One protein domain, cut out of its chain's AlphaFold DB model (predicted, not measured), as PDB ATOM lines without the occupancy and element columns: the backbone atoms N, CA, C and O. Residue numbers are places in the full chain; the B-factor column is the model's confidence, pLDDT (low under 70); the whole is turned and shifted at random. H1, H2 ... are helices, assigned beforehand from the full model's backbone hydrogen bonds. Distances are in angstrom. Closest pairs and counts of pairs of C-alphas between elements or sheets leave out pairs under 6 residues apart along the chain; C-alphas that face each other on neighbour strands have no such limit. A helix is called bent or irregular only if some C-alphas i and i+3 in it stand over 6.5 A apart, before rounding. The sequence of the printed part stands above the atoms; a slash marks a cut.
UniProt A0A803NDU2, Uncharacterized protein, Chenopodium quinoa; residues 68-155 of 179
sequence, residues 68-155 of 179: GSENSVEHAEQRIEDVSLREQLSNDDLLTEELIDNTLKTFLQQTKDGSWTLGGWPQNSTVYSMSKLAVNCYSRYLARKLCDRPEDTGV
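What this domain is: This is residues 68 to 155 of the 179 residues of an uncharacterized protein of Chenopodium quinoa (UniProt A0A803NDU2). Two long helices, H3 and H4, lie side by side as a hairpin, and a smaller hairpin of two short helices, H1 and H2, covers one side of it, with H1 crossing H4. Past the end of H4, residues 148 to 153 stick out as a tail. The 88 printed residues hold four named helices, in the order H1, H2, H3, H4, and no named strand: the class is all helix. The whole is only just compact, close to loose, with a radius of gyration of the C-alphas of 14.2 A, and elongated, spanning 46 by 30 by 21 A.

How they stand to each other: Start at H1, residues 73 to 79, and H2, residues 83 to 90: this hairpin touches at Glu 77 and Arg 86, closest C-alphas 5.7 A apart, at a shallow tilt of 25 degrees, opposite ways. Go on to H3, residues 97 to 112, and H4, residues 126 to 145, the second hairpin, at a shallow tilt of 11 degrees, opposite ways. H3 touches H4 with residues 97 to 104 alone; the closest C-alphas, Ile 100 and Ala 134, are 6.7 A apart. H4 touches H1 with residues 129 to 133 alone, only just about perpendicular at 72 degrees; the closest C-alphas, Ala 76 and Leu 133, are 5.2 A apart. Helix packing is only just mostly aligned, with 2 of 3 touching pairs at a shallow tilt. H2 is close but not clearly touching to H3 and to H4; H1 and H3 are apart. In H2, H3 and H4 each O i to N i+4 pair is within hydrogen-bond range; in H1 0 of 3 are, beside 2 of 4 O i to N i+3 pairs.

Where its parts are: Find C-alpha 73 at (5.365, -73.984, 36.392), where H1 begins; it is irregular, with C-alphas 74 and 77 8.7 A apart, and measures 10.5 A. H2 measures 10.3 A, and H3 22.5 A. H4 runs 28.1 A to C-alpha 145 at (1.143, -93.100, 25.256).

The domain as a whole: The farthest C-alphas, Gly 114 and Glu 151, are 47.0 A apart. The printed part has no cut. The link from H1 to H2 is tight, H2 to H3 short, and H3 to H4 long, residues 113 to 125. Mean pLDDT of the printed part is 73.2; 29 residues are under 70, among them 68 to 78 and 146 to 155.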
ATOM      1  N   GLY A  68       5.531 -61.319  40.196       46.34
ATOM      2  CA  GLY A  68       4.945 -61.986  41.360       46.34
ATOM      3  C   GLY A  68       5.661 -63.302  41.647       46.34
ATOM      4  O   GLY A  68       5.831 -64.133  40.762       46.34
ATOM      5  N   SER A  69       6.103 -63.498  42.888       45.53
ATOM      6  CA  SER A  69       6.965 -64.602  43.342       45.53
ATOM      7  C   SER A  69       6.314 -65.995  43.370       45.53
ATOM      8  O   SER A  69       6.877 -66.905  43.969       45.53
ATOM      9  N   GLU A  70       5.158 -66.198  42.734       47.97
ATOM     10  CA  GLU A  70       4.430 -67.479  42.757       47.97
ATOM     11  C   GLU A  70       4.244 -68.119  41.373       47.97
ATOM     12  O   GLU A  70       3.366 -68.956  41.176       47.97
ATOM     13  N   ASN A  71       5.080 -67.793  40.392       49.75
ATOM     14  CA  ASN A  71       4.979 -68.344  39.035       49.75
ATOM     15  C   ASN A  71       5.642 -69.732  38.889       49.75
ATOM     16  O   ASN A  71       6.373 -69.973  37.928       49.75
ATOM     17  N   SER A  72       5.403 -70.658  39.832       51.81
ATOM     18  CA  SER A  72       5.864 -72.044  39.673       51.81
ATOM     19  C   SER A  72       5.091 -72.742  38.550       51.81
ATOM     20  O   SER A  72       3.861 -72.814  38.566       51.81
ATOM     21  N   VAL A  73       5.844 -73.239  37.568       53.62
ATOM     22  CA  VAL A  73       5.365 -73.984  36.392       53.62
ATOM     23  C   VAL A  73       4.973 -75.422  36.749       53.62
ATOM     24  O   VAL A  73       4.287 -76.084  35.974       53.62
ATOM     25  N   GLU A  74       5.418 -75.895  37.916       51.59
ATOM     26  CA  GLU A  74       5.321 -77.283  38.381       51.59
ATOM     27  C   GLU A  74       3.884 -77.688  38.751       51.59
ATOM     28  O   GLU A  74       3.559 -78.869  38.745       51.59
ATOM     29  N   HIS A  75       3.009 -76.706  39.009       58.25
ATOM     30  CA  HIS A  75       1.659 -76.913  39.542       58.25
ATOM     31  C   HIS A  75       0.598 -76.043  38.854       58.25
ATOM     32  O   HIS A  75      -0.259 -75.432  39.501       58.25
ATOM     33  N   ALA A  76       0.666 -75.920  37.527       59.50
ATOM     34  CA  ALA A  76      -0.273 -75.091  36.769       59.50
ATOM     35  C   ALA A  76      -1.743 -75.524  36.978       59.50
ATOM     36  O   ALA A  76      -2.631 -74.677  37.052       59.50
ATOM     37  N   GLU A  77      -1.994 -76.822  37.150       60.72
ATOM     38  CA  GLU A  77      -3.301 -77.417  37.449       60.72
ATOM     39  C   GLU A  77      -3.832 -77.062  38.840       60.72
ATOM     40  O   GLU A  77      -5.042 -76.938  39.018       60.72
ATOM     41  N   GLN A  78      -2.960 -76.799  39.820       66.69
ATOM     42  CA  GLN A  78      -3.387 -76.393  41.166       66.69
ATOM     43  C   GLN A  78      -4.063 -75.020  41.192       66.69
ATOM     44  O   GLN A  78      -4.776 -74.709  42.145       66.69
ATOM     45  N   ARG A  79      -3.877 -74.226  40.130       72.44
ATOM     46  CA  ARG A  79      -4.511 -72.916  39.940       72.44
ATOM     47  C   ARG A  79      -5.917 -72.989  39.351       72.44
ATOM     48  O   ARG A  79      -6.554 -71.949  39.213       72.44
ATOM     49  N   ILE A  80      -6.379 -74.183  38.988       80.12
ATOM     50  CA  ILE A  80      -7.773 -74.426  38.634       80.12
ATOM     51  C   ILE A  80      -8.550 -74.601  39.940       80.12
ATOM     52  O   ILE A  80      -8.251 -75.486  40.744       80.12
ATOM     53  N   GLU A  81      -9.531 -73.731  40.161       81.19
ATOM     54  CA  GLU A  81     -10.408 -73.774  41.334       81.19
ATOM     55  C   GLU A  81     -11.447 -74.896  41.225       81.19
ATOM     56  O   GLU A  81     -11.883 -75.432  42.245       81.19
ATOM     57  N   ASP A  82     -11.814 -75.289  39.998       84.56
ATOM     58  CA  ASP A  82     -12.634 -76.476  39.760       84.56
ATOM     59  C   ASP A  82     -11.873 -77.735  40.201       84.56
ATOM     60  O   ASP A  82     -10.964 -78.232  39.530       84.56
ATOM     61  N   VAL A  83     -12.264 -78.248  41.368       84.25
ATOM     62  CA  VAL A  83     -11.639 -79.402  42.015       84.25
ATOM     63  C   VAL A  83     -11.745 -80.657  41.151       84.25
ATOM     64  O   VAL A  83     -10.771 -81.401  41.062       84.25
ATOM     65  N   SER A  84     -12.884 -80.871  40.486       85.75
ATOM     66  CA  SER A  84     -13.110 -82.062  39.662       85.75
ATOM     67  C   SER A  84     -12.209 -82.039  38.433       85.75
ATOM     68  O   SER A  84     -11.561 -83.036  38.113       85.75
ATOM     69  N   LEU A  85     -12.148 -80.899  37.747       85.69
ATOM     70  CA  LEU A  85     -11.293 -80.731  36.579       85.69
ATOM     71  C   LEU A  85      -9.812 -80.843  36.958       85.69
ATOM     72  O   LEU A  85      -9.033 -81.504  36.271       85.69
ATOM     73  N   ARG A  86      -9.423 -80.245  38.086       84.94
ATOM     74  CA  ARG A  86      -8.060 -80.336  38.609       84.94
ATOM     75  C   ARG A  86      -7.652 -81.776  38.917       84.94
ATOM     76  O   ARG A  86      -6.546 -82.170  38.552       84.94
ATOM     77  N   GLU A  87      -8.509 -82.557  39.570       85.38
ATOM     78  CA  GLU A  87      -8.234 -83.971  39.867       85.38
ATOM     79  C   GLU A  87      -8.024 -84.786  38.588       85.38
ATOM     80  O   GLU A  87      -7.070 -85.559  38.500       85.38
ATOM     81  N   GLN A  88      -8.854 -84.558  37.566       86.00
ATOM     82  CA  GLN A  88      -8.715 -85.222  36.268       86.00
ATOM     83  C   GLN A  88      -7.402 -84.859  35.566       86.00
ATOM     84  O   GLN A  88      -6.717 -85.741  35.055       86.00
ATOM     85  N   LEU A  89      -7.022 -83.578  35.562       82.75
ATOM     86  CA  LEU A  89      -5.789 -83.105  34.918       82.75
ATOM     87  C   LEU A  89      -4.523 -83.494  35.691       82.75
ATOM     88  O   LEU A  89      -3.449 -83.583  35.099       82.75
ATOM     89  N   SER A  90      -4.622 -83.729  36.999       81.31
ATOM     90  CA  SER A  90      -3.489 -84.157  37.830       81.31
ATOM     91  C   SER A  90      -3.220 -85.661  37.732       81.31
ATOM     92  O   SER A  90      -2.111 -86.093  38.024       81.31
ATOM     93  N   ASN A  91      -4.212 -86.455  37.325       82.25
ATOM     94  CA  ASN A  91      -4.116 -87.908  37.279       82.25
ATOM     95  C   ASN A  91      -3.678 -88.403  35.892       82.25
ATOM     96  O   ASN A  91      -4.447 -88.357  34.930       82.25
ATOM     97  N   ASP A  92      -2.460 -88.937  35.814       79.00
ATOM     98  CA  ASP A  92      -1.867 -89.422  34.566       79.00
ATOM     99  C   ASP A  92      -2.671 -90.557  33.912       79.00
ATOM    100  O   ASP A  92      -2.676 -90.649  32.686       79.00
ATOM    101  N   ASP A  93      -3.409 -91.369  34.681       83.62
ATOM    102  CA  ASP A  93      -4.256 -92.451  34.157       83.62
ATOM    103  C   ASP A  93      -5.517 -91.923  33.462       83.62
ATOM    104  O   ASP A  93      -5.964 -92.475  32.452       83.62
ATOM    105  N   LEU A  94      -6.066 -90.815  33.959       85.06
ATOM    106  CA  LEU A  94      -7.275 -90.183  33.421       85.06
ATOM    107  C   LEU A  94      -6.975 -89.201  32.288       85.06
ATOM    108  O   LEU A  94      -7.885 -88.774  31.575       85.06
ATOM    109  N   LEU A  95      -5.705 -88.841  32.117       83.56
ATOM    110  CA  LEU A  95      -5.290 -87.827  31.170       83.56
ATOM    111  C   LEU A  95      -5.480 -88.316  29.731       83.56
ATOM    112  O   LEU A  95      -4.869 -89.294  29.304       83.56
ATOM    113  N   THR A  96      -6.308 -87.632  28.951       88.56
ATOM    114  CA  THR A  96      -6.518 -87.935  27.530       88.56
ATOM    115  C   THR A  96      -6.372 -86.678  26.690       88.56
ATOM    116  O   THR A  96      -6.580 -85.565  27.170       88.56
ATOM    117  N   GLU A  97      -6.044 -86.854  25.412       86.00
ATOM    118  CA  GLU A  97      -6.031 -85.764  24.430       86.00
ATOM    119  C   GLU A  97      -7.377 -85.029  24.388       86.00
ATOM    120  O   GLU A  97      -7.412 -83.805  24.438       86.00
ATOM    121  N   GLU A  98      -8.487 -85.772  24.425       90.75
ATOM    122  CA  GLU A  98      -9.834 -85.201  24.473       90.75
ATOM    123  C   GLU A  98     -10.066 -84.336  25.722       90.75
ATOM    124  O   GLU A  98     -10.600 -83.233  25.606       90.75
ATOM    125  N   LEU A  99      -9.645 -84.794  26.907       90.81
ATOM    126  CA  LEU A  99      -9.775 -84.026  28.148       90.81
ATOM    127  C   LEU A  99      -8.989 -82.710  28.072       90.81
ATOM    128  O   LEU A  99      -9.518 -81.651  28.421       90.81
ATOM    129  N   ILE A 100      -7.742 -82.766  27.600       85.19
ATOM    130  CA  ILE A 100      -6.875 -81.588  27.491       85.19
ATOM    131  C   ILE A 100      -7.469 -80.592  26.486       85.19
ATOM    132  O   ILE A 100      -7.622 -79.407  26.793       85.19
ATOM    133  N   ASP A 101      -7.883 -81.071  25.314       86.25
ATOM    134  CA  ASP A 101      -8.495 -80.242  24.278       86.25
ATOM    135  C   ASP A 101      -9.808 -79.606  24.723       86.25
ATOM    136  O   ASP A 101     -10.036 -78.418  24.482       86.25
ATOM    137  N   ASN A 102     -10.690 -80.375  25.362       90.75
ATOM    138  CA  ASN A 102     -11.977 -79.872  25.832       90.75
ATOM    139  C   ASN A 102     -11.795 -78.823  26.930       90.75
ATOM    140  O   ASN A 102     -12.518 -77.823  26.947       90.75
ATOM    141  N   THR A 103     -10.786 -78.991  27.787       90.06
ATOM    142  CA  THR A 103     -10.406 -77.988  28.788       90.06
ATOM    143  C   THR A 103     -10.023 -76.665  28.119       90.06
ATOM    144  O   THR A 103     -10.585 -75.616  28.441       90.06
ATOM    145  N   LEU A 104      -9.128 -76.701  27.125       86.38
ATOM    146  CA  LEU A 104      -8.678 -75.498  26.416       86.38
ATOM    147  C   LEU A 104      -9.786 -74.853  25.582       86.38
ATOM    148  O   LEU A 104      -9.915 -73.629  25.571       86.38
ATOM    149  N   LYS A 105     -10.615 -75.659  24.910       86.50
ATOM    150  CA  LYS A 105     -11.774 -75.173  24.148       86.50
ATOM    151  C   LYS A 105     -12.770 -74.459  25.057       86.50
ATOM    152  O   LYS A 105     -13.213 -73.367  24.705       86.50
ATOM    153  N   THR A 106     -13.073 -75.026  26.226       89.81
ATOM    154  CA  THR A 106     -13.963 -74.397  27.214       89.81
ATOM    155  C   THR A 106     -13.398 -73.060  27.681       89.81
ATOM    156  O   THR A 106     -14.101 -72.051  27.635       89.81
ATOM    157  N   PHE A 107     -12.115 -73.017  28.047       86.75
ATOM    158  CA  PHE A 107     -11.454 -71.777  28.452       86.75
ATOM    159  C   PHE A 107     -11.484 -70.704  27.349       86.75
ATOM    160  O   PHE A 107     -11.868 -69.558  27.599       86.75
ATOM    161  N   LEU A 108     -11.133 -71.064  26.110       84.88
ATOM    162  CA  LEU A 108     -11.156 -70.141  24.970       84.88
ATOM    163  C   LEU A 108     -12.566 -69.617  24.687       84.88
ATOM    164  O   LEU A 108     -12.728 -68.439  24.370       84.88
ATOM    165  N   GLN A 109     -13.582 -70.475  24.801       85.12
ATOM    166  CA  GLN A 109     -14.972 -70.081  24.604       85.12
ATOM    167  C   GLN A 109     -15.423 -69.099  25.690       85.12
ATOM    168  O   GLN A 109     -15.905 -68.017  25.372       85.12
ATOM    169  N   GLN A 110     -15.167 -69.402  26.961       86.00
ATOM    170  CA  GLN A 110     -15.516 -68.506  28.067       86.00
ATOM    171  C   GLN A 110     -14.720 -67.193  28.047       86.00
ATOM    172  O   GLN A 110     -15.209 -66.160  28.502       86.00
ATOM    173  N   THR A 111     -13.511 -67.198  27.478       83.31
ATOM    174  CA  THR A 111     -12.743 -65.969  27.233       83.31
ATOM    175  C   THR A 111     -13.439 -65.087  26.195       83.31
ATOM    176  O   THR A 111     -13.583 -63.887  26.417       83.31
ATOM    177  N   LYS A 112     -13.918 -65.670  25.085       82.56
ATOM    178  CA  LYS A 112     -14.672 -64.946  24.043       82.56
ATOM    179  C   LYS A 112     -15.997 -64.397  24.564       82.56
ATOM    180  O   LYS A 112     -16.364 -63.276  24.226       82.56
ATOM    181  N   ASP A 113     -16.672 -65.175  25.401       87.19
ATOM    182  CA  ASP A 113     -17.982 -64.827  25.949       87.19
ATOM    183  C   ASP A 113     -17.884 -63.928  27.197       87.19
ATOM    184  O   ASP A 113     -18.900 -63.512  27.748       87.19
ATOM    185  N   GLY A 114     -16.663 -63.624  27.660       83.94
ATOM    186  CA  GLY A 114     -16.404 -62.787  28.834       83.94
ATOM    187  C   GLY A 114     -16.768 -63.430  30.179       83.94
ATOM    188  O   GLY A 114     -16.741 -62.751  31.201       83.94
ATOM    189  N   SER A 115     -17.097 -64.724  30.200       86.00
ATOM    190  CA  SER A 115     -17.554 -65.470  31.381       86.00
ATOM    191  C   SER A 115     -16.440 -66.208  32.132       86.00
ATOM    192  O   SER A 115     -16.690 -66.798  33.183       86.00
ATOM    193  N   TRP A 116     -15.203 -66.163  31.630       81.06
ATOM    194  CA  TRP A 116     -14.068 -66.919  32.173       81.06
ATOM    195  C   TRP A 116     -13.743 -66.604  33.647       81.06
ATOM    196  O   TRP A 116     -13.276 -67.476  34.370       81.06
ATOM    197  N   THR A 117     -14.030 -65.404  34.152       78.38
ATOM    198  CA  THR A 117     -13.752 -65.061  35.562       78.38
ATOM    199  C   THR A 117     -14.582 -65.875  36.560       78.38
ATOM    200  O   THR A 117     -14.207 -65.977  37.721       78.38
ATOM    201  N   LEU A 118     -15.685 -66.486  36.115       74.06
ATOM    202  CA  LEU A 118     -16.559 -67.336  36.931       74.06
ATOM    203  C   LEU A 118     -16.295 -68.837  36.734       74.06
ATOM    204  O   LEU A 118     -16.885 -69.656  37.430       74.06
ATOM    205  N   GLY A 119     -15.434 -69.207  35.782       70.19
ATOM    206  CA  GLY A 119     -15.189 -70.596  35.381       70.19
ATOM    207  C   GLY A 119     -14.166 -71.346  36.237       70.19
ATOM    208  O   GLY A 119     -13.724 -72.413  35.829       70.19
ATOM    209  N   GLY A 120     -13.737 -70.780  37.371       80.31
ATOM    210  CA  GLY A 120     -12.700 -71.375  38.222       80.31
ATOM    211  C   GLY A 120     -11.323 -71.469  37.552       80.31
ATOM    212  O   GLY A 120     -10.486 -72.273  37.958       80.31
ATOM    213  N   TRP A 121     -11.082 -70.680  36.500       85.12
ATOM    214  CA  TRP A 121      -9.791 -70.621  35.814       85.12
ATOM    215  C   TRP A 121      -8.754 -69.846  36.636       85.12
ATOM    216  O   TRP A 121      -9.129 -69.034  37.486       85.12
ATOM    217  N   PRO A 122      -7.451 -70.013  36.348       77.75
ATOM    218  CA  PRO A 122      -6.409 -69.224  36.994       77.75
ATOM    219  C   PRO A 122      -6.662 -67.720  36.830       77.75
ATOM    220  O   PRO A 122      -6.743 -67.226  35.709       77.75
ATOM    221  N   GLN A 123      -6.757 -66.972  37.928       76.00
ATOM    222  CA  GLN A 123      -7.049 -65.529  37.877       76.00
ATOM    223  C   GLN A 123      -5.798 -64.660  37.662       76.00
ATOM    224  O   GLN A 123      -5.901 -63.520  37.216       76.00
ATOM    225  N   ASN A 124      -4.610 -65.214  37.922       67.62
ATOM    226  CA  ASN A 124      -3.323 -64.553  37.703       67.62
ATOM    227  C   ASN A 124      -2.611 -65.170  36.497       67.62
ATOM    228  O   ASN A 124      -2.557 -66.398  36.358       67.62
ATOM    229  N   SER A 125      -2.074 -64.310  35.623       66.00
ATOM    230  CA  SER A 125      -1.407 -64.698  34.374       66.00
ATOM    231  C   SER A 125      -2.193 -65.758  33.580       66.00
ATOM    232  O   SER A 125      -1.618 -66.719  33.071       66.00
ATOM    233  N   THR A 126      -3.521 -65.616  33.501       70.31
ATOM    234  CA  THR A 126      -4.469 -66.656  33.059       70.31
ATOM    235  C   THR A 126      -4.055 -67.349  31.763       70.31
ATOM    236  O   THR A 126      -3.978 -68.573  31.709       70.31
ATOM    237  N   VAL A 127      -3.726 -66.572  30.727       65.38
ATOM    238  CA  VAL A 127      -3.332 -67.108  29.415       65.38
ATOM    239  C   VAL A 127      -2.053 -67.943  29.519       65.38
ATOM    240  O   VAL A 127      -1.992 -69.041  28.975       65.38
ATOM    241  N   TYR A 128      -1.063 -67.465  30.275       64.19
ATOM    242  CA  TYR A 128       0.196 -68.174  30.497       64.19
ATOM    243  C   TYR A 128      -0.015 -69.470  31.287       64.19
ATOM    244  O   TYR A 128       0.493 -70.521  30.894       64.19
ATOM    245  N   SER A 129      -0.808 -69.413  32.359       71.38
ATOM    246  CA  SER A 129      -1.158 -70.572  33.185       71.38
ATOM    247  C   SER A 129      -1.853 -71.654  32.358       71.38
ATOM    248  O   SER A 129      -1.464 -72.818  32.425       71.38
ATOM    249  N   MET A 130      -2.807 -71.272  31.505       78.62
ATOM    250  CA  MET A 130      -3.498 -72.205  30.610       78.62
ATOM    251  C   MET A 130      -2.570 -72.785  29.535       78.62
ATOM    252  O   MET A 130      -2.647 -73.977  29.239       78.62
ATOM    253  N   SER A 131      -1.647 -71.991  28.979       68.12
ATOM    254  CA  SER A 131      -0.632 -72.506  28.048       68.12
ATOM    255  C   SER A 131       0.309 -73.515  28.714       68.12
ATOM    256  O   SER A 131       0.596 -74.558  28.129       68.12
ATOM    257  N   LYS A 132       0.774 -73.249  29.940       73.62
ATOM    258  CA  LYS A 132       1.664 -74.167  30.673       73.62
ATOM    259  C   LYS A 132       0.953 -75.427  31.142       73.62
ATOM    260  O   LYS A 132       1.519 -76.508  31.014       73.62
ATOM    261  N   LEU A 133      -0.298 -75.307  31.578       78.50
ATOM    262  CA  LEU A 133      -1.163 -76.451  31.847       78.50
ATOM    263  C   LEU A 133      -1.240 -77.377  30.627       78.50
ATOM    264  O   LEU A 133      -1.013 -78.578  30.760       78.50
ATOM    265  N   ALA A 134      -1.512 -76.817  29.442       73.75
ATOM    266  CA  ALA A 134      -1.601 -77.583  28.202       73.75
ATOM    267  C   ALA A 134      -0.300 -78.332  27.903       73.75
ATOM    268  O   ALA A 134      -0.330 -79.538  27.671       73.75
ATOM    269  N   VAL A 135       0.839 -77.632  27.951       69.12
ATOM    270  CA  VAL A 135       2.158 -78.223  27.689       69.12
ATOM    271  C   VAL A 135       2.457 -79.343  28.682       69.12
ATOM    272  O   VAL A 135       2.824 -80.434  28.251       69.12
ATOM    273  N   ASN A 136       2.251 -79.120  29.982       72.44
ATOM    274  CA  ASN A 136       2.501 -80.128  31.017       72.44
ATOM    275  C   ASN A 136       1.598 -81.358  30.845       72.44
ATOM    276  O   ASN A 136       2.059 -82.492  30.974       72.44
ATOM    277  N   CYS A 137       0.314 -81.159  30.540       74.50
ATOM    278  CA  CYS A 137      -0.624 -82.260  30.344       74.50
ATOM    279  C   CYS A 137      -0.315 -83.056  29.070       74.50
ATOM    280  O   CYS A 137      -0.200 -84.277  29.121       74.50
ATOM    281  N   TYR A 138      -0.106 -82.383  27.936       77.12
ATOM    282  CA  TYR A 138       0.246 -83.060  26.689       77.12
ATOM    283  C   TYR A 138       1.563 -83.823  26.803       77.12
ATOM    284  O   TYR A 138       1.662 -84.947  26.319       77.12
ATOM    285  N   SER A 139       2.540 -83.247  27.503       70.56
ATOM    286  CA  SER A 139       3.826 -83.885  27.782       70.56
ATOM    287  C   SER A 139       3.648 -85.206  28.538       70.56
ATOM    288  O   SER A 139       4.122 -86.242  28.075       70.56
ATOM    289  N   ARG A 140       2.900 -85.205  29.652       76.88
ATOM    290  CA  ARG A 140       2.624 -86.421  30.443       76.88
ATOM    291  C   ARG A 140       1.810 -87.454  29.664       76.88
ATOM    292  O   ARG A 140       2.162 -88.632  29.646       76.88
ATOM    293  N   TYR A 141       0.771 -87.014  28.954       77.81
ATOM    294  CA  TYR A 141      -0.049 -87.893  28.118       77.81
ATOM    295  C   TYR A 141       0.780 -88.587  27.030       77.81
ATOM    296  O   TYR A 141       0.653 -89.798  26.849       77.81
ATOM    297  N   LEU A 142       1.636 -87.842  26.323       69.75
ATOM    298  CA  LEU A 142       2.495 -88.397  25.278       69.75
ATOM    299  C   LEU A 142       3.564 -89.323  25.858       69.75
ATOM    300  O   LEU A 142       3.772 -90.393  25.295       69.75
ATOM    301  N   ALA A 143       4.184 -88.971  26.989       65.19
ATOM    302  CA  ALA A 143       5.146 -89.839  27.668       65.19
ATOM    303  C   ALA A 143       4.531 -91.212  27.992       65.19
ATOM    304  O   ALA A 143       5.110 -92.242  27.658       65.19
ATOM    305  N   ARG A 144       3.308 -91.231  28.539       76.94
ATOM    306  CA  ARG A 144       2.567 -92.475  28.794       76.94
ATOM    307  C   ARG A 144       2.157 -93.190  27.506       76.94
ATOM    308  O   ARG A 144       2.313 -94.392  27.393       76.94
ATOM    309  N   LYS A 145       1.619 -92.481  26.510       72.38
ATOM    310  CA  LYS A 145       1.143 -93.100  25.256       72.38
ATOM    311  C   LYS A 145       2.273 -93.738  24.444       72.38
ATOM    312  O   LYS A 145       2.022 -94.627  23.634       72.38
ATOM    313  N   LEU A 146       3.494 -93.239  24.606       64.06
ATOM    314  CA  LEU A 146       4.651 -93.633  23.811       64.06
ATOM    315  C   LEU A 146       5.629 -94.529  24.587       64.06
ATOM    316  O   LEU A 146       6.628 -94.931  23.995       64.06
ATOM    317  N   CYS A 147       5.342 -94.887  25.848       63.66
ATOM    318  CA  CYS A 147       6.218 -95.738  26.665       63.66
ATOM    319  C   CYS A 147       6.420 -97.148  26.086       63.66
ATOM    320  O   CYS A 147       7.479 -97.733  26.283       63.66
ATOM    321  N   ASP A 148       5.448 -97.657  25.325       57.72
ATOM    322  CA  ASP A 148       5.472 -99.011  24.753       57.72
ATOM    323  C   ASP A 148       6.039 -99.063  23.320       57.72
ATOM    324  O   ASP A 148       5.952-100.090  22.639       57.72
ATOM    325  N   ARG A 149       6.585 -97.952  22.805       56.28
ATOM    326  CA  ARG A 149       7.200 -97.939  21.470       56.28
ATOM    327  C   ARG A 149       8.575 -98.622  21.490       56.28
ATOM    328  O   ARG A 149       9.303 -98.475  22.467       56.28
ATOM    329  N   PRO A 150       8.965 -99.322  20.404       50.78
ATOM    330  CA  PRO A 150      10.311 -99.876  20.271       50.78
ATOM    331  C   PRO A 150      11.382 -98.807  20.530       50.78
ATOM    332  O   PRO A 150      11.219 -97.656  20.117       50.78
ATOM    333  N   GLU A 151      12.472 -99.213  21.188       48.56
ATOM    334  CA  GLU A 151      13.520 -98.377  21.810       48.56
ATOM    335  C   GLU A 151      14.102 -97.261  20.910       48.56
ATOM    336  O   GLU A 151      14.604 -96.243  21.397       48.56
ATOM    337  N   ASP A 152      13.958 -97.374  19.590       43.34
ATOM    338  CA  ASP A 152      14.461 -96.390  18.635       43.34
ATOM    339  C   ASP A 152      13.671 -95.065  18.601       43.34
ATOM    340  O   ASP A 152      14.227 -94.044  18.188       43.34
ATOM    341  N   THR A 153      12.435 -95.011  19.117       40.66
ATOM    342  CA  THR A 153      11.568 -93.802  19.114       40.66
ATOM    343  C   THR A 153      10.898 -93.524  20.466       40.66
ATOM    344  O   THR A 153       9.694 -93.281  20.550       40.66
ATOM    345  N   GLY A 154      11.677 -93.552  21.550       41.34
ATOM    346  CA  GLY A 154      11.226 -93.038  22.847       41.34
ATOM    347  C   GLY A 154      10.812 -91.558  22.799       41.34
ATOM    348  O   GLY A 154      11.046 -90.860  21.814       41.34
ATOM    349  N   VAL A 155      10.231 -91.055  23.884       36.00
ATOM    350  CA  VAL A 155      10.080 -89.623  24.181       36.00
ATOM    351  C   VAL A 155      10.450 -89.442  25.641       36.00
ATOM    352  O   VAL A 155       9.792 -90.007  26.507       36.00
TER     353      VAL A 155